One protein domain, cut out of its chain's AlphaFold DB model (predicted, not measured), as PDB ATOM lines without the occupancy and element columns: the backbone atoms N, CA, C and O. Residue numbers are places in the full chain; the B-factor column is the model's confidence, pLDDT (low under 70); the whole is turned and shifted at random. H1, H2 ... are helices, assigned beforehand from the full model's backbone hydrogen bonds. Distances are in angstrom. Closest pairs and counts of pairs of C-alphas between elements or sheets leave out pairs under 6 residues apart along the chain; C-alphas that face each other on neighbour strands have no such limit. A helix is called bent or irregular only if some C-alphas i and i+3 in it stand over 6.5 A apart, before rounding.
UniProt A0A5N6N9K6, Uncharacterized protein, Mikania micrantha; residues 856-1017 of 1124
ATOM      1  N   ALA A 856     139.613 151.512 141.810       88.25
ATOM      2  CA  ALA A 856     139.131 152.210 140.624       88.25
ATOM      3  C   ALA A 856     138.519 153.579 140.925       88.25
ATOM      4  O   ALA A 856     138.698 154.490 140.119       88.25
ATOM      5  N   LEU A 857     137.864 153.749 142.080       91.38
ATOM      6  CA  LEU A 857     137.417 155.058 142.558       91.38
ATOM      7  C   LEU A 857     138.609 156.008 142.716       91.38
ATOM      8  O   LEU A 857     138.590 157.101 142.159       91.38
ATOM      9  N   VAL A 858     139.670 155.576 143.408       91.06
ATOM     10  CA  VAL A 858     140.868 156.404 143.632       91.06
ATOM     11  C   VAL A 858     141.592 156.709 142.317       91.06
ATOM     12  O   VAL A 858     141.954 157.858 142.062       91.06
ATOM     13  N   GLN A 859     141.772 155.718 141.438       89.06
ATOM     14  CA  GLN A 859     142.425 155.925 140.143       89.06
ATOM     15  C   GLN A 859     141.593 156.820 139.211       89.06
ATOM     16  O   GLN A 859     142.143 157.681 138.523       89.06
ATOM     17  N   GLY A 860     140.271 156.632 139.196       89.88
ATOM     18  CA  GLY A 860     139.330 157.461 138.453       89.88
ATOM     19  C   GLY A 860     139.344 158.906 138.927       89.88
ATOM     20  O   GLY A 860     139.588 159.802 138.124       89.88
ATOM     21  N   ALA A 861     139.186 159.125 140.235       92.00
ATOM     22  CA  ALA A 861     139.233 160.447 140.851       92.00
ATOM     23  C   ALA A 861     140.585 161.144 140.621       92.00
ATOM     24  O   ALA A 861     140.610 162.321 140.280       92.00
ATOM     25  N   THR A 862     141.705 160.410 140.690       91.62
ATOM     26  CA  THR A 862     143.037 160.947 140.349       91.62
ATOM     27  C   THR A 862     143.046 161.566 138.957       91.62
ATOM     28  O   THR A 862     143.498 162.696 138.785       91.62
ATOM     29  N   ASN A 863     142.559 160.833 137.956       89.25
ATOM     30  CA  ASN A 863     142.589 161.308 136.580       89.25
ATOM     31  C   ASN A 863     141.589 162.451 136.350       89.25
ATOM     32  O   ASN A 863     141.916 163.406 135.655       89.25
ATOM     33  N   VAL A 864     140.404 162.373 136.963       90.00
ATOM     34  CA  VAL A 864     139.365 163.409 136.888       90.00
ATOM     35  C   VAL A 864     139.856 164.734 137.489       90.00
ATOM     36  O   VAL A 864     139.749 165.769 136.842       90.00
ATOM     37  N   PHE A 865     140.506 164.724 138.655       92.31
ATOM     38  CA  PHE A 865     141.063 165.952 139.245       92.31
ATOM     39  C   PHE A 865     142.251 166.513 138.448       92.31
ATOM     40  O   PHE A 865     142.487 167.720 138.429       92.31
ATOM     41  N   TRP A 866     142.998 165.663 137.732       90.81
ATOM     42  CA  TRP A 866     144.006 166.133 136.777       90.81
ATOM     43  C   TRP A 866     143.398 166.876 135.582       90.81
ATOM     44  O   TRP A 866     144.071 167.754 135.039       90.81
ATOM     45  N   ILE A 867     142.160 166.556 135.187       87.62
ATOM     46  CA  ILE A 867     141.435 167.307 134.153       87.62
ATOM     47  C   ILE A 867     141.171 168.728 134.657       87.62
ATOM     48  O   ILE A 867     141.581 169.661 133.974       87.62
ATOM     49  N   ASP A 868     140.644 168.890 135.878       88.88
ATOM     50  CA  ASP A 868     140.409 170.204 136.512       88.88
ATOM     51  C   ASP A 868     141.690 171.066 136.574       88.88
ATOM     52  O   ASP A 868     141.663 172.267 136.296       88.88
ATOM     53  N   ILE A 869     142.858 170.458 136.838       87.88
ATOM     54  CA  ILE A 869     144.157 171.159 136.775       87.88
ATOM     55  C   ILE A 869     144.480 171.647 135.356       87.88
ATOM     56  O   ILE A 869     145.006 172.749 135.191       87.88
ATOM     57  N   GLN A 870     144.233 170.826 134.332       87.88
ATOM     58  CA  GLN A 870     144.553 171.158 132.939       87.88
ATOM     59  C   GLN A 870     143.613 172.219 132.363       87.88
ATOM     60  O   GLN A 870     144.065 173.077 131.605       87.88
ATOM     61  N   THR A 871     142.333 172.177 132.737       83.56
ATOM     62  CA  THR A 871     141.306 173.140 132.322       83.56
ATOM     63  C   THR A 871     141.269 174.390 133.200       83.56
ATOM     64  O   THR A 871     140.677 175.387 132.794       83.56
ATOM     65  N   ASN A 872     141.941 174.379 134.361       83.50
ATOM     66  CA  ASN A 872     141.893 175.440 135.373       83.50
ATOM     67  C   ASN A 872     140.447 175.744 135.818       83.50
ATOM     68  O   ASN A 872     140.040 176.905 135.914       83.50
ATOM     69  N   THR A 873     139.678 174.683 136.060       81.94
ATOM     70  CA  THR A 873     138.290 174.718 136.541       81.94
ATOM     71  C   THR A 873     138.140 173.839 137.787       81.94
ATOM     72  O   THR A 873     139.071 173.139 138.176       81.94
ATOM     73  N   THR A 874     136.992 173.916 138.460       81.81
ATOM     74  CA  THR A 874     136.687 173.137 139.674       81.81
ATOM     75  C   THR A 874     135.401 172.326 139.493       81.81
ATOM     76  O   THR A 874     134.567 172.282 140.398       81.81
ATOM     77  N   HIS A 875     135.201 171.717 138.316       82.12
ATOM     78  CA  HIS A 875     133.954 171.006 138.000       82.12
ATOM     79  C   HIS A 875     133.732 169.797 138.906       82.12
ATOM     80  O   HIS A 875     132.588 169.442 139.173       82.12
ATOM     81  N   PHE A 876     134.809 169.178 139.400       88.12
ATOM     82  CA  PHE A 876     134.751 167.959 140.211       88.12
ATOM     83  C   PHE A 876     134.896 168.209 141.717       88.12
ATOM     84  O   PHE A 876     135.208 167.294 142.488       88.12
ATOM     85  N   GLN A 877     134.652 169.450 142.153       87.38
ATOM     86  CA  GLN A 877     134.758 169.852 143.555       87.38
ATOM     87  C   GLN A 877     133.815 169.066 144.474       87.38
ATOM     88  O   GLN A 877     134.200 168.765 145.603       87.38
ATOM     89  N   SER A 878     132.612 168.704 144.022       87.12
ATOM     90  CA  SER A 878     131.652 167.923 144.816       87.12
ATOM     91  C   SER A 878     132.190 166.528 145.157       87.12
ATOM     92  O   SER A 878     132.148 166.125 146.320       87.12
ATOM     93  N   VAL A 879     132.787 165.829 144.180       89.75
ATOM     94  CA  VAL A 879     133.428 164.517 144.381       89.75
ATOM     95  C   VAL A 879     134.578 164.641 145.373       89.75
ATOM     96  O   VAL A 879     134.684 163.836 146.300       89.75
ATOM     97  N   PHE A 880     135.432 165.658 145.216       91.94
ATOM     98  CA  PHE A 880     136.538 165.900 146.144       91.94
ATOM     99  C   PHE A 880     136.036 166.199 147.562       91.94
ATOM    100  O   PHE A 880     136.533 165.618 148.528       91.94
ATOM    101  N   SER A 881     135.031 167.070 147.686       89.94
ATOM    102  CA  SER A 881     134.437 167.452 148.966       89.94
ATOM    103  C   SER A 881     133.826 166.248 149.678       89.94
ATOM    104  O   SER A 881     134.090 166.067 150.861       89.94
ATOM    105  N   TYR A 882     133.093 165.384 148.970       90.31
ATOM    106  CA  TYR A 882     132.525 164.161 149.541       90.31
ATOM    107  C   TYR A 882     133.617 163.196 150.028       90.31
ATOM    108  O   TYR A 882     133.596 162.732 151.167       90.31
ATOM    109  N   LEU A 883     134.628 162.927 149.192       91.81
ATOM    110  CA  LEU A 883     135.722 162.017 149.551       91.81
ATOM    111  C   LEU A 883     136.567 162.535 150.723       91.81
ATOM    112  O   LEU A 883     137.058 161.737 151.523       91.81
ATOM    113  N   LEU A 884     136.749 163.850 150.844       91.06
ATOM    114  CA  LEU A 884     137.474 164.441 151.963       91.06
ATOM    115  C   LEU A 884     136.594 164.517 153.218       91.06
ATOM    116  O   LEU A 884     136.946 163.939 154.242       91.06
ATOM    117  N   VAL A 885     135.468 165.227 153.148       88.19
ATOM    118  CA  VAL A 885     134.652 165.610 154.309       88.19
ATOM    119  C   VAL A 885     133.806 164.452 154.826       88.19
ATOM    120  O   VAL A 885     133.818 164.200 156.027       88.19
ATOM    121  N   ASP A 886     133.122 163.728 153.941       86.62
ATOM    122  CA  ASP A 886     132.150 162.701 154.336       86.62
ATOM    123  C   ASP A 886     132.775 161.301 154.456       86.62
ATOM    124  O   ASP A 886     132.232 160.434 155.142       86.62
ATOM    125  N   VAL A 887     133.929 161.074 153.817       88.69
ATOM    126  CA  VAL A 887     134.633 159.782 153.842       88.69
ATOM    127  C   VAL A 887     135.919 159.839 154.668       88.69
ATOM    128  O   VAL A 887     136.019 159.148 155.677       88.69
ATOM    129  N   ALA A 888     136.922 160.631 154.268       88.12
ATOM    130  CA  ALA A 888     138.242 160.594 154.908       88.12
ATOM    131  C   ALA A 888     138.255 161.195 156.326       88.12
ATOM    132  O   ALA A 888     139.007 160.734 157.187       88.12
ATOM    133  N   LEU A 889     137.426 162.210 156.589       87.81
ATOM    134  CA  LEU A 889     137.317 162.822 157.916       87.81
ATOM    135  C   LEU A 889     136.385 162.059 158.877       87.81
ATOM    136  O   LEU A 889     136.430 162.333 160.076       87.81
ATOM    137  N   VAL A 890     135.598 161.090 158.389       87.44
ATOM    138  CA  VAL A 890     134.643 160.297 159.183       87.44
ATOM    139  C   VAL A 890     135.168 158.862 159.367       87.44
ATOM    140  O   VAL A 890     135.076 158.049 158.443       87.44
ATOM    141  N   PRO A 891     135.682 158.489 160.559       81.19
ATOM    142  CA  PRO A 891     136.321 157.186 160.776       81.19
ATOM    143  C   PRO A 891     135.429 155.974 160.465       81.19
ATOM    144  O   PRO A 891     135.917 154.972 159.943       81.19
ATOM    145  N   GLU A 892     134.124 156.065 160.741       82.50
ATOM    146  CA  GLU A 892     133.149 154.995 160.471       82.50
ATOM    147  C   GLU A 892     133.003 154.696 158.972       82.50
ATOM    148  O   GLU A 892     132.853 153.543 158.566       82.50
ATOM    149  N   MET A 893     133.089 155.731 158.133       82.38
ATOM    150  CA  MET A 893     133.006 155.602 156.678       82.38
ATOM    151  C   MET A 893     134.327 155.116 156.086       82.38
ATOM    152  O   MET A 893     134.327 154.313 155.152       82.38
ATOM    153  N   LEU A 894     135.454 155.529 156.670       82.88
ATOM    154  CA  LEU A 894     136.783 155.096 156.251       82.88
ATOM    155  C   LEU A 894     137.000 153.585 156.455       82.88
ATOM    156  O   LEU A 894     137.596 152.930 155.598       82.88
ATOM    157  N   GLN A 895     136.459 153.008 157.536       82.31
ATOM    158  CA  GLN A 895     136.544 151.566 157.823       82.31
ATOM    159  C   GLN A 895     135.843 150.679 156.780       82.31
ATOM    160  O   GLN A 895     136.172 149.498 156.673       82.31
ATOM    161  N   LYS A 896     134.925 151.231 155.971       83.19
ATOM    162  CA  LYS A 896     134.254 150.494 154.885       83.19
ATOM    163  C   LYS A 896     135.161 150.209 153.684       83.19
ATOM    164  O   LYS A 896     134.795 149.409 152.830       83.19
ATOM    165  N   ILE A 897     136.330 150.849 153.597       85.50
ATOM    166  CA  ILE A 897     137.307 150.646 152.522       85.50
ATOM    167  C   ILE A 897     138.510 149.836 153.041       85.50
ATOM    168  O   ILE A 897     138.959 150.072 154.162       85.50
ATOM    169  N   PRO A 898     139.108 148.935 152.236       87.56
ATOM    170  CA  PRO A 898     140.344 148.242 152.598       87.56
ATOM    171  C   PRO A 898     141.522 149.192 152.865       87.56
ATOM    172  O   PRO A 898     141.720 150.163 152.135       87.56
ATOM    173  N   LEU A 899     142.385 148.855 153.832       84.81
ATOM    174  CA  LEU A 899     143.545 149.674 154.240       84.81
ATOM    175  C   LEU A 899     144.434 150.152 153.077       84.81
ATOM    176  O   LEU A 899     144.948 151.267 153.110       84.81
ATOM    177  N   GLN A 900     144.609 149.333 152.035       86.25
ATOM    178  CA  GLN A 900     145.382 149.719 150.850       86.25
ATOM    179  C   GLN A 900     144.740 150.901 150.108       86.25
ATOM    180  O   GLN A 900     145.412 151.886 149.819       86.25
ATOM    181  N   ALA A 901     143.430 150.840 149.863       86.38
ATOM    182  CA  ALA A 901     142.711 151.909 149.183       86.38
ATOM    183  C   ALA A 901     142.532 153.149 150.075       86.38
ATOM    184  O   ALA A 901     142.497 154.258 149.550       86.38
ATOM    185  N   GLN A 902     142.506 152.995 151.406       89.25
ATOM    186  CA  GLN A 902     142.571 154.139 152.327       89.25
ATOM    187  C   GLN A 902     143.882 154.919 152.147       89.25
ATOM    188  O   GLN A 902     143.860 156.137 151.992       89.25
ATOM    189  N   ARG A 903     145.032 154.230 152.111       89.12
ATOM    190  CA  ARG A 903     146.340 154.869 151.882       89.12
ATOM    191  C   ARG A 903     146.375 155.612 150.549       89.12
ATOM    192  O   ARG A 903     146.778 156.774 150.513       89.12
ATOM    193  N   ASP A 904     145.912 154.967 149.483       89.81
ATOM    194  CA  ASP A 904     145.894 155.560 148.144       89.81
ATOM    195  C   ASP A 904     144.939 156.770 148.071       89.81
ATOM    196  O   ASP A 904     145.272 157.780 147.446       89.81
ATOM    197  N   LEU A 905     143.798 156.723 148.775       91.56
ATOM    198  CA  LEU A 905     142.865 157.846 148.905       91.56
ATOM    199  C   LEU A 905     143.500 159.040 149.634       91.56
ATOM    200  O   LEU A 905     143.379 160.169 149.169       91.56
ATOM    201  N   PHE A 906     144.214 158.820 150.739       92.19
ATOM    202  CA  PHE A 906     144.879 159.911 151.461       92.19
ATOM    203  C   PHE A 906     146.016 160.543 150.646       92.19
ATOM    204  O   PHE A 906     146.172 161.767 150.661       92.19
ATOM    205  N   LEU A 907     146.772 159.754 149.874       92.12
ATOM    206  CA  LEU A 907     147.766 160.288 148.934       92.12
ATOM    207  C   LEU A 907     147.105 161.107 147.818       92.12
ATOM    208  O   LEU A 907     147.585 162.190 147.485       92.12
ATOM    209  N   LEU A 908     145.979 160.630 147.275       93.94
ATOM    210  CA  LEU A 908     145.170 161.376 146.313       93.94
ATOM    211  C   LEU A 908     144.727 162.724 146.898       93.94
ATOM    212  O   LEU A 908     145.034 163.766 146.326       93.94
ATOM    213  N   LEU A 909     144.062 162.721 148.052       93.12
ATOM    214  CA  LEU A 909     143.550 163.940 148.685       93.12
ATOM    215  C   LEU A 909     144.678 164.937 149.001       93.12
ATOM    216  O   LEU A 909     144.516 166.135 148.772       93.12
ATOM    217  N   SER A 910     145.853 164.444 149.406       92.31
ATOM    218  CA  SER A 910     147.040 165.272 149.669       92.31
ATOM    219  C   SER A 910     147.501 166.079 148.447       92.31
ATOM    220  O   SER A 910     147.916 167.229 148.587       92.31
ATOM    221  N   ARG A 911     147.391 165.515 147.234       91.69
ATOM    222  CA  ARG A 911     147.784 166.187 145.978       91.69
ATOM    223  C   ARG A 911     146.863 167.349 145.610       91.69
ATOM    224  O   ARG A 911     147.333 168.328 145.032       91.69
ATOM    225  N   PHE A 912     145.565 167.231 145.897       93.31
ATOM    226  CA  PHE A 912     144.526 168.116 145.349       93.31
ATOM    227  C   PHE A 912     143.832 169.008 146.392       93.31
ATOM    228  O   PHE A 912     143.058 169.878 146.009       93.31
ATOM    229  N   ILE A 913     144.140 168.883 147.689       91.62
ATOM    230  CA  ILE A 913     143.514 169.711 148.743       91.62
ATOM    231  C   ILE A 913     143.700 171.221 148.540       91.62
ATOM    232  O   ILE A 913     142.799 172.001 148.840       91.62
ATOM    233  N   PHE A 914     144.843 171.625 147.975       90.25
ATOM    234  CA  PHE A 914     145.127 173.018 147.632       90.25
ATOM    235  C   PHE A 914     144.366 173.491 146.392       90.25
ATOM    236  O   PHE A 914     144.080 174.673 146.306       90.25
ATOM    237  N   LEU A 915     144.017 172.601 145.455       90.81
ATOM    238  CA  LEU A 915     143.258 172.965 144.252       90.81
ATOM    239  C   LEU A 915     141.827 173.400 144.596       90.81
ATOM    240  O   LEU A 915     141.323 174.362 144.028       90.81
ATOM    241  N   TYR A 916     141.184 172.694 145.530       88.94
ATOM    242  CA  TYR A 916     139.779 172.905 145.896       88.94
ATOM    243  C   TYR A 916     139.576 173.808 147.127       88.94
ATOM    244  O   TYR A 916     138.474 173.860 147.664       88.94
ATOM    245  N   ASN A 917     140.608 174.531 147.582       85.81
ATOM    246  CA  ASN A 917     140.533 175.482 148.705       85.81
ATOM    247  C   ASN A 917     140.016 174.907 150.044       85.81
ATOM    248  O   ASN A 917     139.406 175.626 150.829       85.81
ATOM    249  N   LEU A 918     140.287 173.634 150.361       85.56
ATOM    250  CA  LEU A 918     139.880 173.001 151.637       85.56
ATOM    251  C   LEU A 918     141.033 172.902 152.652       85.56
ATOM    252  O   LEU A 918     141.134 171.961 153.440       85.56
ATOM    253  N   ILE A 919     141.922 173.892 152.629       85.56
ATOM    254  CA  ILE A 919     143.200 173.903 153.355       85.56
ATOM    255  C   ILE A 919     142.986 174.000 154.880       85.56
ATOM    256  O   ILE A 919     143.759 173.426 155.646       85.56
ATOM    257  N   ASP A 920     141.880 174.602 155.328       83.94
ATOM    258  CA  ASP A 920     141.505 174.704 156.751       83.94
ATOM    259  C   ASP A 920     141.269 173.334 157.416       83.94
ATOM    260  O   ASP A 920     141.248 173.211 158.640       83.94
ATOM    261  N   LYS A 921     141.082 172.276 156.617       86.06
ATOM    262  CA  LYS A 921     140.865 170.908 157.102       86.06
ATOM    263  C   LYS A 921     142.155 170.096 157.239       86.06
ATOM    264  O   LYS A 921     142.075 168.963 157.712       86.06
ATOM    265  N   ILE A 922     143.327 170.642 156.883       88.06
ATOM    266  CA  ILE A 922     144.607 169.907 156.902       88.06
ATOM    267  C   ILE A 922     144.923 169.343 158.292       88.06
ATOM    268  O   ILE A 922     145.334 168.191 158.391       88.06
ATOM    269  N   GLU A 923     144.701 170.093 159.374       85.25
ATOM    270  CA  GLU A 923     145.033 169.612 160.724       85.25
ATOM    271  C   GLU A 923     144.207 168.373 161.117       85.25
ATOM    272  O   GLU A 923     144.740 167.405 161.660       85.25
ATOM    273  N   ILE A 924     142.906 168.377 160.803       87.12
ATOM    274  CA  ILE A 924     142.001 167.245 161.065       87.12
ATOM    275  C   ILE A 924     142.335 166.082 160.119       87.12
ATOM    276  O   ILE A 924     142.377 164.928 160.539       87.12
ATOM    277  N   PHE A 925     142.646 166.386 158.858       89.50
ATOM    278  CA  PHE A 925     143.053 165.405 157.855       89.50
ATOM    279  C   PHE A 925     144.335 164.658 158.257       89.50
ATOM    280  O   PHE A 925     144.387 163.434 158.159       89.50
ATOM    281  N   LEU A 926     145.341 165.359 158.791       88.19
ATOM    282  CA  LEU A 926     146.586 164.753 159.274       88.19
ATOM    283  C   LEU A 926     146.388 163.872 160.520       88.19
ATOM    284  O   LEU A 926     147.149 162.924 160.704       88.19
ATOM    285  N   LYS A 927     145.368 164.136 161.354       85.94
ATOM    286  CA  LYS A 927     145.027 163.291 162.518       85.94
ATOM    287  C   LYS A 927     144.419 161.944 162.114       85.94
ATOM    288  O   LYS A 927     144.651 160.956 162.801       85.94
ATOM    289  N   ASN A 928     143.691 161.897 160.996       86.50
ATOM    290  CA  ASN A 928     143.005 160.694 160.506       86.50
ATOM    291  C   ASN A 928     143.832 159.869 159.500       86.50
ATOM    292  O   ASN A 928     143.310 158.941 158.884       86.50
ATOM    293  N   PHE A 929     145.109 160.204 159.300       85.50
ATOM    294  CA  PHE A 929     145.967 159.554 158.309       85.50
ATOM    295  C   PHE A 929     146.188 158.060 158.632       85.50
ATOM    296  O   PHE A 929     146.541 157.733 159.769       85.50
ATOM    297  N   PRO A 930     146.047 157.138 157.659       83.75
ATOM    298  CA  PRO A 930     146.232 155.709 157.902       83.75
ATOM    299  C   PRO A 930     147.707 155.364 158.159       83.75
ATOM    300  O   PRO A 930     148.616 155.999 157.619       83.75
ATOM    301  N   GLU A 931     147.968 154.311 158.936       76.94
ATOM    302  CA  GLU A 931     149.333 153.850 159.201       76.94
ATOM    303  C   GLU A 931     150.001 153.326 157.919       76.94
ATOM    304  O   GLU A 931     149.478 152.430 157.248       76.94
ATOM    305  N   PHE A 932     151.186 153.845 157.582       76.38
ATOM    306  CA  PHE A 932     152.010 153.377 156.461       76.38
ATOM    307  C   PHE A 932     153.119 152.443 156.949       76.38
ATOM    308  O   PHE A 932     153.862 152.776 157.868       76.38
ATOM    309  N   SER A 933     153.313 151.313 156.262       67.25
ATOM    310  CA  SER A 933     154.366 150.333 156.586       67.25
ATOM    311  C   SER A 933     155.790 150.920 156.532       67.25
ATOM    312  O   SER A 933     156.690 150.409 157.188       67.25
ATOM    313  N   ASN A 934     155.986 152.019 155.791       68.00
ATOM    314  CA  ASN A 934     157.269 152.714 155.627       68.00
ATOM    315  C   ASN A 934     157.420 153.960 156.526       68.00
ATOM    316  O   ASN A 934     158.329 154.760 156.295       68.00
ATOM    317  N   SER A 935     156.560 154.150 157.535       62.50
ATOM    318  CA  SER A 935     156.565 155.340 158.409       62.50
ATOM    319  C   SER A 935     157.919 155.588 159.089       62.50
ATOM    320  O   SER A 935     158.358 156.732 159.207       62.50
ATOM    321  N   PHE A 936     158.659 154.527 159.434       66.06
ATOM    322  CA  PHE A 936     160.011 154.639 159.991       66.06
ATOM    323  C   PHE A 936     160.984 155.370 159.041       66.06
ATOM    324  O   PHE A 936     161.728 156.258 159.472       66.06
ATOM    325  N   LEU A 937     160.941 155.053 157.740       66.50
ATOM    326  CA  LEU A 937     161.836 155.606 156.715       66.50
ATOM    327  C   LEU A 937     161.376 156.978 156.201       66.50
ATOM    328  O   LEU A 937     162.207 157.866 156.025       66.50
ATOM    329  N   VAL A 938     160.073 157.159 155.977       66.94
ATOM    330  CA  VAL A 938     159.522 158.345 155.294       66.94
ATOM    331  C   VAL A 938     159.181 159.478 156.268       66.94
ATOM    332  O   VAL A 938     159.394 160.638 155.929       66.94
ATOM    333  N   GLY A 939     158.754 159.163 157.496       80.38
ATOM    334  CA  GLY A 939     158.347 160.146 158.506       80.38
ATOM    335  C   GLY A 939     156.890 160.014 158.941       80.38
ATOM    336  O   GLY A 939     156.234 159.008 158.660       80.38
ATOM    337  N   GLY A 940     156.412 161.019 159.681       85.69
ATOM    338  CA  GLY A 940     155.031 161.075 160.165       85.69
ATOM    339  C   GLY A 940     154.026 161.450 159.061       85.69
ATOM    340  O   GLY A 940     154.423 161.710 157.923       85.69
ATOM    341  N   PRO A 941     152.720 161.534 159.375       86.44
ATOM    342  CA  PRO A 941     151.684 161.948 158.421       86.44
ATOM    343  C   PRO A 941     151.983 163.277 157.713       86.44
ATOM    344  O   PRO A 941     151.813 163.387 156.500       86.44
ATOM    345  N   ALA A 942     152.503 164.264 158.453       88.31
ATOM    346  CA  ALA A 942     152.897 165.561 157.902       88.31
ATOM    347  C   ALA A 942     154.038 165.440 156.874       88.31
ATOM    348  O   ALA A 942     154.011 166.118 155.849       88.31
ATOM    349  N   ASP A 943     155.007 164.542 157.095       88.81
ATOM    350  CA  ASP A 943     156.098 164.310 156.143       88.81
ATOM    351  C   ASP A 943     155.580 163.705 154.832       88.81
ATOM    352  O   ASP A 943     155.949 164.164 153.751       88.81
ATOM    353  N   ILE A 944     154.703 162.698 154.917       89.31
ATOM    354  CA  ILE A 944     154.111 162.033 153.745       89.31
ATOM    355  C   ILE A 944     153.289 163.036 152.927       89.31
ATOM    356  O   ILE A 944     153.444 163.111 151.707       89.31
ATOM    357  N   PHE A 945     152.477 163.849 153.605       91.50
ATOM    358  CA  PHE A 945     151.693 164.914 152.985       91.50
ATOM    359  C   PHE A 945     152.577 165.917 152.229       91.50
ATOM    360  O   PHE A 945     152.340 166.189 151.051       91.50
ATOM    361  N   VAL A 946     153.635 166.434 152.867       91.75
ATOM    362  CA  VAL A 946     154.527 167.429 152.248       91.75
ATOM    363  C   VAL A 946     155.353 166.833 151.109       91.75
ATOM    364  O   VAL A 946     155.596 167.520 150.114       91.75
ATOM    365  N   ILE A 947     155.764 165.564 151.198       90.69
ATOM    366  CA  ILE A 947     156.444 164.866 150.096       90.69
ATOM    367  C   ILE A 947     155.547 164.822 148.859       90.69
ATOM    368  O   ILE A 947     155.990 165.197 147.773       90.69
ATOM    369  N   GLU A 948     154.291 164.415 149.031       91.56
ATOM    370  CA  GLU A 948     153.348 164.282 147.925       91.56
ATOM    371  C   GLU A 948     152.971 165.647 147.326       91.56
ATOM    372  O   GLU A 948     152.937 165.813 146.106       91.56
ATOM    373  N   LEU A 949     152.790 166.664 148.171       91.94
ATOM    374  CA  LEU A 949     152.591 168.041 147.722       91.94
ATOM    375  C   LEU A 949     153.792 168.568 146.924       91.94
ATOM    376  O   LEU A 949     153.623 169.203 145.882       91.94
ATOM    377  N   THR A 950     155.014 168.291 147.388       91.06
ATOM    378  CA  THR A 950     156.243 168.713 146.702       91.06
ATOM    379  C   THR A 950     156.361 168.052 145.329       91.06
ATOM    380  O   THR A 950     156.718 168.712 144.352       91.06
ATOM    381  N   ASP A 951     156.010 166.769 145.225       90.94
ATOM    382  CA  ASP A 951     155.981 166.052 143.948       90.94
ATOM    383  C   ASP A 951     154.895 166.571 143.010       90.94
ATOM    384  O   ASP A 951     155.097 166.602 141.792       90.94
ATOM    385  N   GLN A 952     153.767 167.025 143.559       91.50
ATOM    386  CA  GLN A 952     152.720 167.647 142.766       91.50
ATOM    387  C   GLN A 952     153.182 168.981 142.171       91.50
ATOM    388  O   GLN A 952     153.043 169.174 140.964       91.50
ATOM    389  N   LEU A 953     153.811 169.859 142.963       90.38
ATOM    390  CA  LEU A 953     154.337 171.146 142.484       90.38
ATOM    391  C   LEU A 953     155.279 170.988 141.283       90.38
ATOM    392  O   LEU A 953     155.199 171.765 140.335       90.38
ATOM    393  N   GLN A 954     156.131 169.959 141.282       87.56
ATOM    394  CA  GLN A 954     157.061 169.689 140.177       87.56
ATOM    395  C   GLN A 954     156.365 169.225 138.888       87.56
ATOM    396  O   GLN A 954     156.916 169.383 137.797       87.56
ATOM    397  N   LYS A 955     155.165 168.640 138.992       89.19
ATOM    398  CA  LYS A 955     154.383 168.144 137.848       89.19
ATOM    399  C   LYS A 955     153.464 169.212 137.247       89.19
ATOM    400  O   LYS A 955     153.061 169.069 136.091       89.19
ATOM    401  N   LEU A 956     153.135 170.270 137.996       88.31
ATOM    402  CA  LEU A 956     152.249 171.346 137.541       88.31
ATOM    403  C   LEU A 956     152.897 172.172 136.419       88.31
ATOM    404  O   LEU A 956     153.941 172.794 136.599       88.31
ATOM    405  N   LYS A 957     152.240 172.211 135.253       83.88
ATOM    406  CA  LYS A 957     152.648 173.032 134.091       83.88
ATOM    407  C   LYS A 957     151.733 174.234 133.839       83.88
ATOM    408  O   LYS A 957     152.070 175.091 133.027       83.88
ATOM    409  N   VAL A 958     150.579 174.283 134.505       89.06
ATOM    410  CA  VAL A 958     149.557 175.323 134.336       89.06
ATOM    411  C   VAL A 958     149.842 176.462 135.316       89.06
ATOM    412  O   VAL A 958     149.757 176.282 136.528       89.06
ATOM    413  N   GLU A 959     150.219 177.629 134.789       88.75
ATOM    414  CA  GLU A 959     150.701 178.774 135.579       88.75
ATOM    415  C   GLU A 959     149.695 179.283 136.634       88.75
ATOM    416  O   GLU A 959     150.111 179.434 137.784       88.75
ATOM    417  N   PRO A 960     148.397 179.500 136.326       89.00
ATOM    418  CA  PRO A 960     147.414 179.927 137.329       89.00
ATOM    419  C   PRO A 960     147.281 178.960 138.513       89.00
ATOM    420  O   PRO A 960     147.264 179.396 139.662       89.00
ATOM    421  N   VAL A 961     147.261 177.651 138.243       90.19
ATOM    422  CA  VAL A 961     147.165 176.611 139.279       90.19
ATOM    423  C   VAL A 961     148.436 176.573 140.126       90.19
ATOM    424  O   VAL A 961     148.366 176.497 141.349       90.19
ATOM    425  N   LEU A 962     149.614 176.690 139.504       91.25
ATOM    426  CA  LEU A 962     150.881 176.740 140.237       91.25
ATOM    427  C   LEU A 962     150.960 177.970 141.155       91.25
ATOM    428  O   LEU A 962     151.375 177.847 142.304       91.25
ATOM    429  N   LEU A 963     150.525 179.141 140.678       91.19
ATOM    430  CA  LEU A 963     150.419 180.349 141.502       91.19
ATOM    431  C   LEU A 963     149.477 180.147 142.689       91.19
ATOM    432  O   LEU A 963     149.806 180.561 143.799       91.19
ATOM    433  N   HIS A 964     148.343 179.484 142.462       91.81
ATOM    434  CA  HIS A 964     147.364 179.180 143.496       91.81
ATOM    435  C   HIS A 964     147.922 178.249 144.582       91.81
ATOM    436  O   HIS A 964     147.748 178.507 145.772       91.81
ATOM    437  N   TYR A 965     148.658 177.206 144.198       92.69
ATOM    438  CA  TYR A 965     149.343 176.341 145.161       92.69
ATOM    439  C   TYR A 965     150.414 177.116 145.944       92.69
ATOM    440  O   TYR A 965     150.460 177.030 147.170       92.69
ATOM    441  N   LEU A 966     151.246 177.912 145.262       91.56
ATOM    442  CA  LEU A 966     152.303 178.705 145.902       91.56
ATOM    443  C   LEU A 966     151.755 179.778 146.853       91.56
ATOM    444  O   LEU A 966     152.382 180.060 147.870       91.56
ATOM    445  N   SER A 967     150.585 180.363 146.577       89.31
ATOM    446  CA  SER A 967     149.980 181.343 147.488       89.31
ATOM    447  C   SER A 967     149.477 180.703 148.783       89.31
ATOM    448  O   SER A 967     149.557 181.326 149.842       89.31
ATOM    449  N   HIS A 968     148.987 179.466 148.704       88.56
ATOM    450  CA  HIS A 968     148.358 178.758 149.820       88.56
ATOM    451  C   HIS A 968     149.308 177.855 150.613       88.56
ATOM    452  O   HIS A 968     149.009 177.497 151.751       88.56
ATOM    453  N   ILE A 969     150.491 177.541 150.075       90.00
ATOM    454  CA  ILE A 969     151.498 176.701 150.744       90.00
ATOM    455  C   ILE A 969     151.986 177.270 152.086       90.00
ATOM    456  O   ILE A 969     152.566 176.556 152.900       90.00
ATOM    457  N   LYS A 970     151.706 178.550 152.350       85.50
ATOM    458  CA  LYS A 970     151.984 179.238 153.615       85.50
ATOM    459  C   LYS A 970     151.353 178.545 154.832       85.50
ATOM    460  O   LYS A 970     151.911 178.640 155.917       85.50
ATOM    461  N   VAL A 971     150.261 177.788 154.657       87.19
ATOM    462  CA  VAL A 971     149.614 177.030 155.751       87.19
ATOM    463  C   VAL A 971     150.499 175.907 156.314       87.19
ATOM    464  O   VAL A 971     150.265 175.431 157.417       87.19
ATOM    465  N   LEU A 972     151.574 175.516 155.620       87.31
ATOM    466  CA  LEU A 972     152.533 174.537 156.147       87.31
ATOM    467  C   LEU A 972     153.413 175.080 157.289       87.31
ATOM    468  O   LEU A 972     154.190 174.323 157.875       87.31
ATOM    469  N   GLN A 973     153.343 176.378 157.588       83.94
ATOM    470  CA  GLN A 973     154.126 176.992 158.652       83.94
ATOM    471  C   GLN A 973     153.761 176.388 160.018       83.94
ATOM    472  O   GLN A 973     152.597 176.345 160.401       83.94
ATOM    473  N   GLY A 974     154.771 175.940 160.768       78.56
ATOM    474  CA  GLY A 974     154.586 175.344 162.096       78.56
ATOM    475  C   GLY A 974     154.364 173.827 162.108       78.56
ATOM    476  O   GLY A 974     154.258 173.258 163.189       78.56
ATOM    477  N   LEU A 975     154.345 173.154 160.949       84.50
ATOM    478  CA  LEU A 975     154.353 171.688 160.897       84.50
ATOM    479  C   LEU A 975     155.731 171.127 161.284       84.50
ATOM    480  O   LEU A 975     156.762 171.537 160.744       84.50
ATOM    481  N   GLU A 976     155.751 170.143 162.184       82.31
ATOM    482  CA  GLU A 976     156.965 169.411 162.556       82.31
ATOM    483  C   GLU A 976     157.362 168.439 161.432       82.31
ATOM    484  O   GLU A 976     156.813 167.345 161.304       82.31
ATOM    485  N   LEU A 977     158.311 168.855 160.589       86.31
ATOM    486  CA  LEU A 977     158.811 168.075 159.452       86.31
ATOM    487  C   LEU A 977     160.229 167.559 159.709       86.31
ATOM    488  O   LEU A 977     161.068 168.254 160.289       86.31
ATOM    489  N   ARG A 978     160.556 166.373 159.185       88.00
ATOM    490  CA  ARG A 978     161.944 165.892 159.148       88.00
ATOM    491  C   ARG A 978     162.812 166.820 158.300       88.00
ATOM    492  O   ARG A 978     162.384 167.351 157.273       88.00
ATOM    493  N   MET A 979     164.091 166.924 158.666       83.56
ATOM    494  CA  MET A 979     165.082 167.725 157.931       83.56
ATOM    495  C   MET A 979     165.146 167.379 156.438       83.56
ATOM    496  O   MET A 979     165.269 168.271 155.603       83.56
ATOM    497  N   THR A 980     165.023 166.098 156.082       85.75
ATOM    498  CA  THR A 980     165.013 165.632 154.687       85.75
ATOM    499  C   THR A 980     163.805 166.154 153.911       85.75
ATOM    500  O   THR A 980     163.960 166.626 152.784       85.75
ATOM    501  N   THR A 981     162.617 166.119 154.517       88.69
ATOM    502  CA  THR A 981     161.362 166.596 153.921       88.69
ATOM    503  C   THR A 981     161.375 168.113 153.759       88.69
ATOM    504  O   THR A 981     161.108 168.630 152.675       88.69
ATOM    505  N   SER A 982     161.796 168.819 154.811       88.31
ATOM    506  CA  SER A 982     161.971 170.273 154.822       88.31
ATOM    507  C   SER A 982     162.959 170.742 153.740       88.31
ATOM    508  O   SER A 982     162.651 171.627 152.940       88.31
ATOM    509  N   THR A 983     164.110 170.068 153.612       86.25
ATOM    510  CA  THR A 983     165.117 170.373 152.577       86.25
ATOM    511  C   THR A 983     164.585 170.126 151.162       86.25
ATOM    512  O   THR A 983     164.864 170.912 150.251       86.25
ATOM    513  N   ARG A 984     163.799 169.061 150.956       90.38
ATOM    514  CA  ARG A 984     163.178 168.748 149.659       90.38
ATOM    515  C   ARG A 984     162.196 169.841 149.231       90.38
ATOM    516  O   ARG A 984     162.289 170.312 148.097       90.38
ATOM    517  N   LEU A 985     161.326 170.287 150.140       90.31
ATOM    518  CA  LEU A 985     160.392 171.387 149.888       90.31
ATOM    519  C   LEU A 985     161.140 172.694 149.583       90.31
ATOM    520  O   LEU A 985     160.864 173.340 148.572       90.31
ATOM    521  N   LYS A 986     162.153 173.041 150.393       88.25
ATOM    522  CA  LYS A 986     162.990 174.236 150.186       88.25
ATOM    523  C   LYS A 986     163.678 174.231 148.816       88.25
ATOM    524  O   LYS A 986     163.639 175.230 148.102       88.25
ATOM    525  N   THR A 987     164.261 173.100 148.419       85.94
ATOM    526  CA  THR A 987     164.934 172.944 147.115       85.94
ATOM    527  C   THR A 987     163.945 173.073 145.955       85.94
ATOM    528  O   THR A 987     164.251 173.706 144.943       85.94
ATOM    529  N   CYS A 988     162.739 172.516 146.105       88.19
ATOM    530  CA  CYS A 988     161.679 172.634 145.111       88.19
ATOM    531  C   CYS A 988     161.254 174.095 144.910       88.19
ATOM    532  O   CYS A 988     161.226 174.565 143.774       88.19
ATOM    533  N   LEU A 989     160.993 174.838 145.990       88.94
ATOM    534  CA  LEU A 989     160.625 176.257 145.914       88.94
ATOM    535  C   LEU A 989     161.748 177.110 145.309       88.94
ATOM    536  O   LEU A 989     161.485 177.942 144.444       88.94
ATOM    537  N   TYR A 990     163.006 176.843 145.674       84.75
ATOM    538  CA  TYR A 990     164.159 177.541 145.103       84.75
ATOM    539  C   TYR A 990     164.318 177.288 143.594       84.75
ATOM    540  O   TYR A 990     164.714 178.177 142.844       84.75
ATOM    541  N   SER A 991     163.952 176.103 143.095       86.56
ATOM    542  CA  SER A 991     163.978 175.843 141.648       86.56
ATOM    543  C   SER A 991     163.063 176.801 140.866       86.56
ATOM    544  O   SER A 991     163.409 177.228 139.758       86.56
ATOM    545  N   PHE A 992     161.953 177.228 141.485       86.62
ATOM    546  CA  PHE A 992     160.990 178.152 140.897       86.62
ATOM    547  C   PHE A 992     161.419 179.624 140.936       86.62
ATOM    548  O   PHE A 992     160.736 180.438 140.322       86.62
ATOM    549  N   THR A 993     162.532 179.997 141.581       83.44
ATOM    550  CA  THR A 993     162.988 181.400 141.680       83.44
ATOM    551  C   THR A 993     163.987 181.817 140.588       83.44
ATOM    552  O   THR A 993     164.244 183.010 140.400       83.44
ATOM    553  N   SER A 994     164.527 180.868 139.813       75.88
ATOM    554  CA  SER A 994     165.596 181.115 138.830       75.88
ATOM    555  C   SER A 994     165.102 181.721 137.487       75.88
ATOM    556  O   SER A 994     164.091 181.274 136.938       75.88
ATOM    557  N   PRO A 995     165.776 182.744 136.906       66.06
ATOM    558  CA  PRO A 995     165.402 183.325 135.605       66.06
ATOM    559  C   PRO A 995     166.020 182.583 134.395       66.06
ATOM    560  O   PRO A 995     167.212 182.281 134.393       66.06
ATOM    561  N   GLY A 996     165.251 182.372 133.311       60.41
ATOM    562  CA  GLY A 996     165.751 181.767 132.060       60.41
ATOM    563  C   GLY A 996     164.724 181.655 130.912       60.41
ATOM    564  O   GLY A 996     163.678 182.291 130.963       60.41
ATOM    565  N   GLY A 997     165.064 180.906 129.846       50.62
ATOM    566  CA  GLY A 997     164.322 180.777 128.567       50.62
ATOM    567  C   GLY A 997     162.956 180.049 128.628       50.62
ATOM    568  O   GLY A 997     162.388 179.921 129.699       50.62
ATOM    569  N   PRO A 998     162.401 179.535 127.510       37.97
ATOM    570  CA  PRO A 998     160.968 179.197 127.359       37.97
ATOM    571  C   PRO A 998     160.411 178.062 128.250       37.97
ATOM    572  O   PRO A 998     159.219 177.785 128.178       37.97
ATOM    573  N   MET A 999     161.246 177.413 129.070       44.66
ATOM    574  CA  MET A 999     160.852 176.436 130.102       44.66
ATOM    575  C   MET A 999     161.031 176.950 131.543       44.66
ATOM    576  O   MET A 999     160.916 176.173 132.484       44.66
ATOM    577  N   TYR A1000     161.341 178.233 131.740       65.81
ATOM    578  CA  TYR A1000     161.539 178.809 133.070       65.81
ATOM    579  C   TYR A1000     160.256 179.457 133.619       65.81
ATOM    580  O   TYR A1000     159.467 179.997 132.838       65.81
ATOM    581  N   PRO A1001     160.066 179.457 134.955       71.69
ATOM    582  CA  PRO A1001     158.883 180.018 135.607       71.69
ATOM    583  C   PRO A1001     158.705 181.498 135.269       71.69
ATOM    584  O   PRO A1001     159.687 182.248 135.196       71.69
ATOM    585  N   THR A1002     157.465 181.946 135.080       84.12
ATOM    586  CA  THR A1002     157.164 183.351 134.771       84.12
ATOM    587  C   THR A1002     157.521 184.272 135.934       84.12
ATOM    588  O   THR A1002     157.776 183.844 137.057       84.12
ATOM    589  N   ARG A1003     157.542 185.586 135.679       84.19
ATOM    590  CA  ARG A1003     157.827 186.568 136.734       84.19
ATOM    591  C   ARG A1003     156.856 186.447 137.916       84.19
ATOM    592  O   ARG A1003     157.307 186.591 139.045       84.19
ATOM    593  N   ALA A1004     155.576 186.171 137.659       86.38
ATOM    594  CA  ALA A1004     154.578 185.988 138.709       86.38
ATOM    595  C   ALA A1004     154.904 184.767 139.579       86.38
ATOM    596  O   ALA A1004     154.958 184.891 140.799       86.38
ATOM    597  N   VAL A1005     155.213 183.623 138.953       89.00
ATOM    598  CA  VAL A1005     155.560 182.384 139.671       89.00
ATOM    599  C   VAL A1005     156.830 182.564 140.494       89.00
ATOM    600  O   VAL A1005     156.870 182.142 141.643       89.00
ATOM    601  N   ARG A1006     157.843 183.257 139.954       88.50
ATOM    602  CA  ARG A1006     159.074 183.558 140.700       88.50
ATOM    603  C   ARG A1006     158.806 184.406 141.942       88.50
ATOM    604  O   ARG A1006     159.374 184.111 142.983       88.50
ATOM    605  N   HIS A1007     157.972 185.445 141.841       88.19
ATOM    606  CA  HIS A1007     157.618 186.272 143.002       88.19
ATOM    607  C   HIS A1007     156.828 185.470 144.040       88.19
ATOM    608  O   HIS A1007     157.213 185.469 145.200       88.19
ATOM    609  N   ALA A1008     155.814 184.706 143.623       89.06
ATOM    610  CA  ALA A1008     155.054 183.855 144.538       89.06
ATOM    611  C   ALA A1008     155.930 182.784 145.218       89.06
ATOM    612  O   ALA A1008     155.741 182.487 146.394       89.06
ATOM    613  N   ALA A1009     156.909 182.220 144.500       90.25
ATOM    614  CA  ALA A1009     157.862 181.263 145.052       90.25
ATOM    615  C   ALA A1009     158.832 181.906 146.057       90.25
ATOM    616  O   ALA A1009     159.100 181.298 147.089       90.25
ATOM    617  N   TRP A1010     159.323 183.124 145.784       88.56
ATOM    618  CA  TRP A1010     160.101 183.910 146.752       88.56
ATOM    619  C   TRP A1010     159.281 184.203 148.010       88.56
ATOM    620  O   TRP A1010     159.717 183.859 149.104       88.56
ATOM    621  N   ASP A1011     158.055 184.707 147.851       88.38
ATOM    622  CA  ASP A1011     157.158 185.014 148.968       88.38
ATOM    623  C   ASP A1011     156.841 183.770 149.820       88.38
ATOM    624  O   ASP A1011     156.702 183.859 151.039       88.38
ATOM    625  N   ALA A1012     156.699 182.599 149.190       89.88
ATOM    626  CA  ALA A1012     156.493 181.332 149.889       89.88
ATOM    627  C   ALA A1012     157.759 180.855 150.623       89.88
ATOM    628  O   ALA A1012     157.660 180.343 151.739       89.88
ATOM    629  N   LEU A1013     158.938 181.014 150.014       89.06
ATOM    630  CA  LEU A1013     160.219 180.591 150.585       89.06
ATOM    631  C   LEU A1013     160.601 181.452 151.794       89.06
ATOM    632  O   LEU A1013     160.959 180.889 152.828       89.06
ATOM    633  N   ASP A1014     160.445 182.772 151.692       86.62
ATOM    634  CA  ASP A1014     160.713 183.714 152.783       86.62
ATOM    635  C   ASP A1014     159.764 183.487 153.970       86.62
ATOM    636  O   ASP A1014     160.171 183.580 155.127       86.62
ATOM    637  N   PHE A1015     158.503 183.133 153.693       87.12
ATOM    638  CA  PHE A1015     157.501 182.878 154.728       87.12
ATOM    639  C   PHE A1015     157.712 181.544 155.464       87.12
ATOM    640  O   PHE A1015     157.572 181.481 156.687       87.12
ATOM    641  N   LEU A1016     158.037 180.468 154.736       86.94
ATOM    642  CA  LEU A1016     158.225 179.129 155.315       86.94
ATOM    643  C   LEU A1016     159.618 178.927 155.927       86.94
ATOM    644  O   LEU A1016     159.757 178.180 156.895       86.94
ATOM    645  N   PHE A1017     160.646 179.575 155.373       85.62
ATOM    646  CA  PHE A1017     162.043 179.426 155.783       85.62
ATOM    647  C   PHE A1017     162.713 180.795 155.973       85.62
ATOM    648  O   PHE A1017     163.632 181.120 155.217       85.62
TER     649      PHE A1017
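Overview. This is residues 856 to 1017 of the 1124 residues of an uncharacterized protein of Mikania micrantha (UniProt A0A5N6N9K6). Two groups of helices sit side by side: a loose bundle of three, H1, H2 and H4, and a ring-like bundle of four, H7, H9, H10 and H8, joined where residues 907 to 911 of H4 meet H7. Both bundles are up and down, each helix running against the one before it in the chain; H5 meets H7 only at their ends, making a corner there, while the tiny H3 and H6 lie far from the middle. The printed part has 162 residues with ten named helices, H1 to H10 along the chain, and no named strand; its class is all helix, with 115 residues in helices. It is compact, with a radius of gyration of the C-alphas of 15.9 A, and spans 50 by 36 by 23 A.

Along the chain. The longest helix by residues is H1, residues 856 to 871, 22.6 A from C-alpha 856 at (139.131, 152.210, 140.624) to C-alpha 871. H2 is residues 877 to 888, 15.1 A; it is neither bent nor irregular, but only just, with C-alphas 885 and 888 6.2 A apart. H3, residues 891 to 894, is 5.0 A. H4, residues 899 to 912, is 20.5 A. H5, residues 919 to 927, is 14.1 A and irregular, with C-alphas 920 and 923 7.4 A apart. H6, residues 935 to 938, is 5.2 A. H7, residues 941 to 955, is 21.7 A and begins at C-alpha 941, (151.684, 161.948, 158.421). H8, residues 959 to 972, is 21.1 A and only just irregular, with C-alphas 967 and 970 6.8 A apart. H9, residues 979 to 991, is 18.2 A. H10, residues 1003 to 1016, is 20.0 A and ends at C-alpha 1016, (158.225, 179.129, 155.315).

Arrangement. H1 touches H4 with residues 858 to 865 alone, at a shallow tilt of 6 degrees, the same way; the closest C-alphas, of Val 858 and Leu 905, are 5.8 A apart. H1 and H2 are close but not clearly touching, 7.9 A between the C-alphas of Ala 861 and Val 879. H2 and H4 only just touch, with 3 pairs of C-alphas within 8 A, the closest being Leu 884 and Leu 909 at 6.9 A. H2 and H3 touch only at the corner, at Val 887 and Met 893, whose C-alphas are 5.3 A apart. The hub is H4 and H7, touching three helices each; they touch at a steep tilt of 53 degrees, the closest C-alphas, of Arg 911 and Leu 949, 5.4 A apart. H5 and H7 only just touch, with 3 pairs of C-alphas within 8 A, and only at their ends, at Leu 926 and Pro 941, 5.9 A between C-alphas. H6 touches no helix; it is close to H7 but not clearly touching, with the C-alphas of Val 938 and Ile 944 6.7 A apart. H7 touches H9 at a shallow tilt of 21 degrees, the same way, with C-alphas 950 and 985 closest at 5.9 A. H9 and H10 form a helical hairpin at 24 degrees, with C-alphas 989 and 1009 closest at 5.8 A. H10 touches H8 at 8 degrees, the same way, with C-alphas 963 and 1005 closest at 5.8 A. H7 and H8 are close but not clearly touching, 6.9 A between the C-alphas of Leu 953 and Leu 962. H7 and H10 are apart, and so are H8 and H9. Of 6 pairs of helices that touch and have a tilt, those touching only at the corner or at their ends left out, 4 are at a shallow tilt: the packing is mostly aligned, but only just. Every O i to N i+4 pair is within hydrogen-bond range in H1, H7, H9 and H10; in H2 it is 7 of 8, in H4 9 of 10, in H5 3 of 5 and in H8 7 of 10, and H3 and H6 are too short for such a pair.

Size, cuts and confidence. The C-alphas farthest apart are those of Glu 892 and Gly 997, 51.5 A. The printed part has no cut. The link from H9 to H10, with 11 residues, is long. The mean pLDDT of the printed part is 85.6; residues 933 to 938 and 995 to 1000 are under 70.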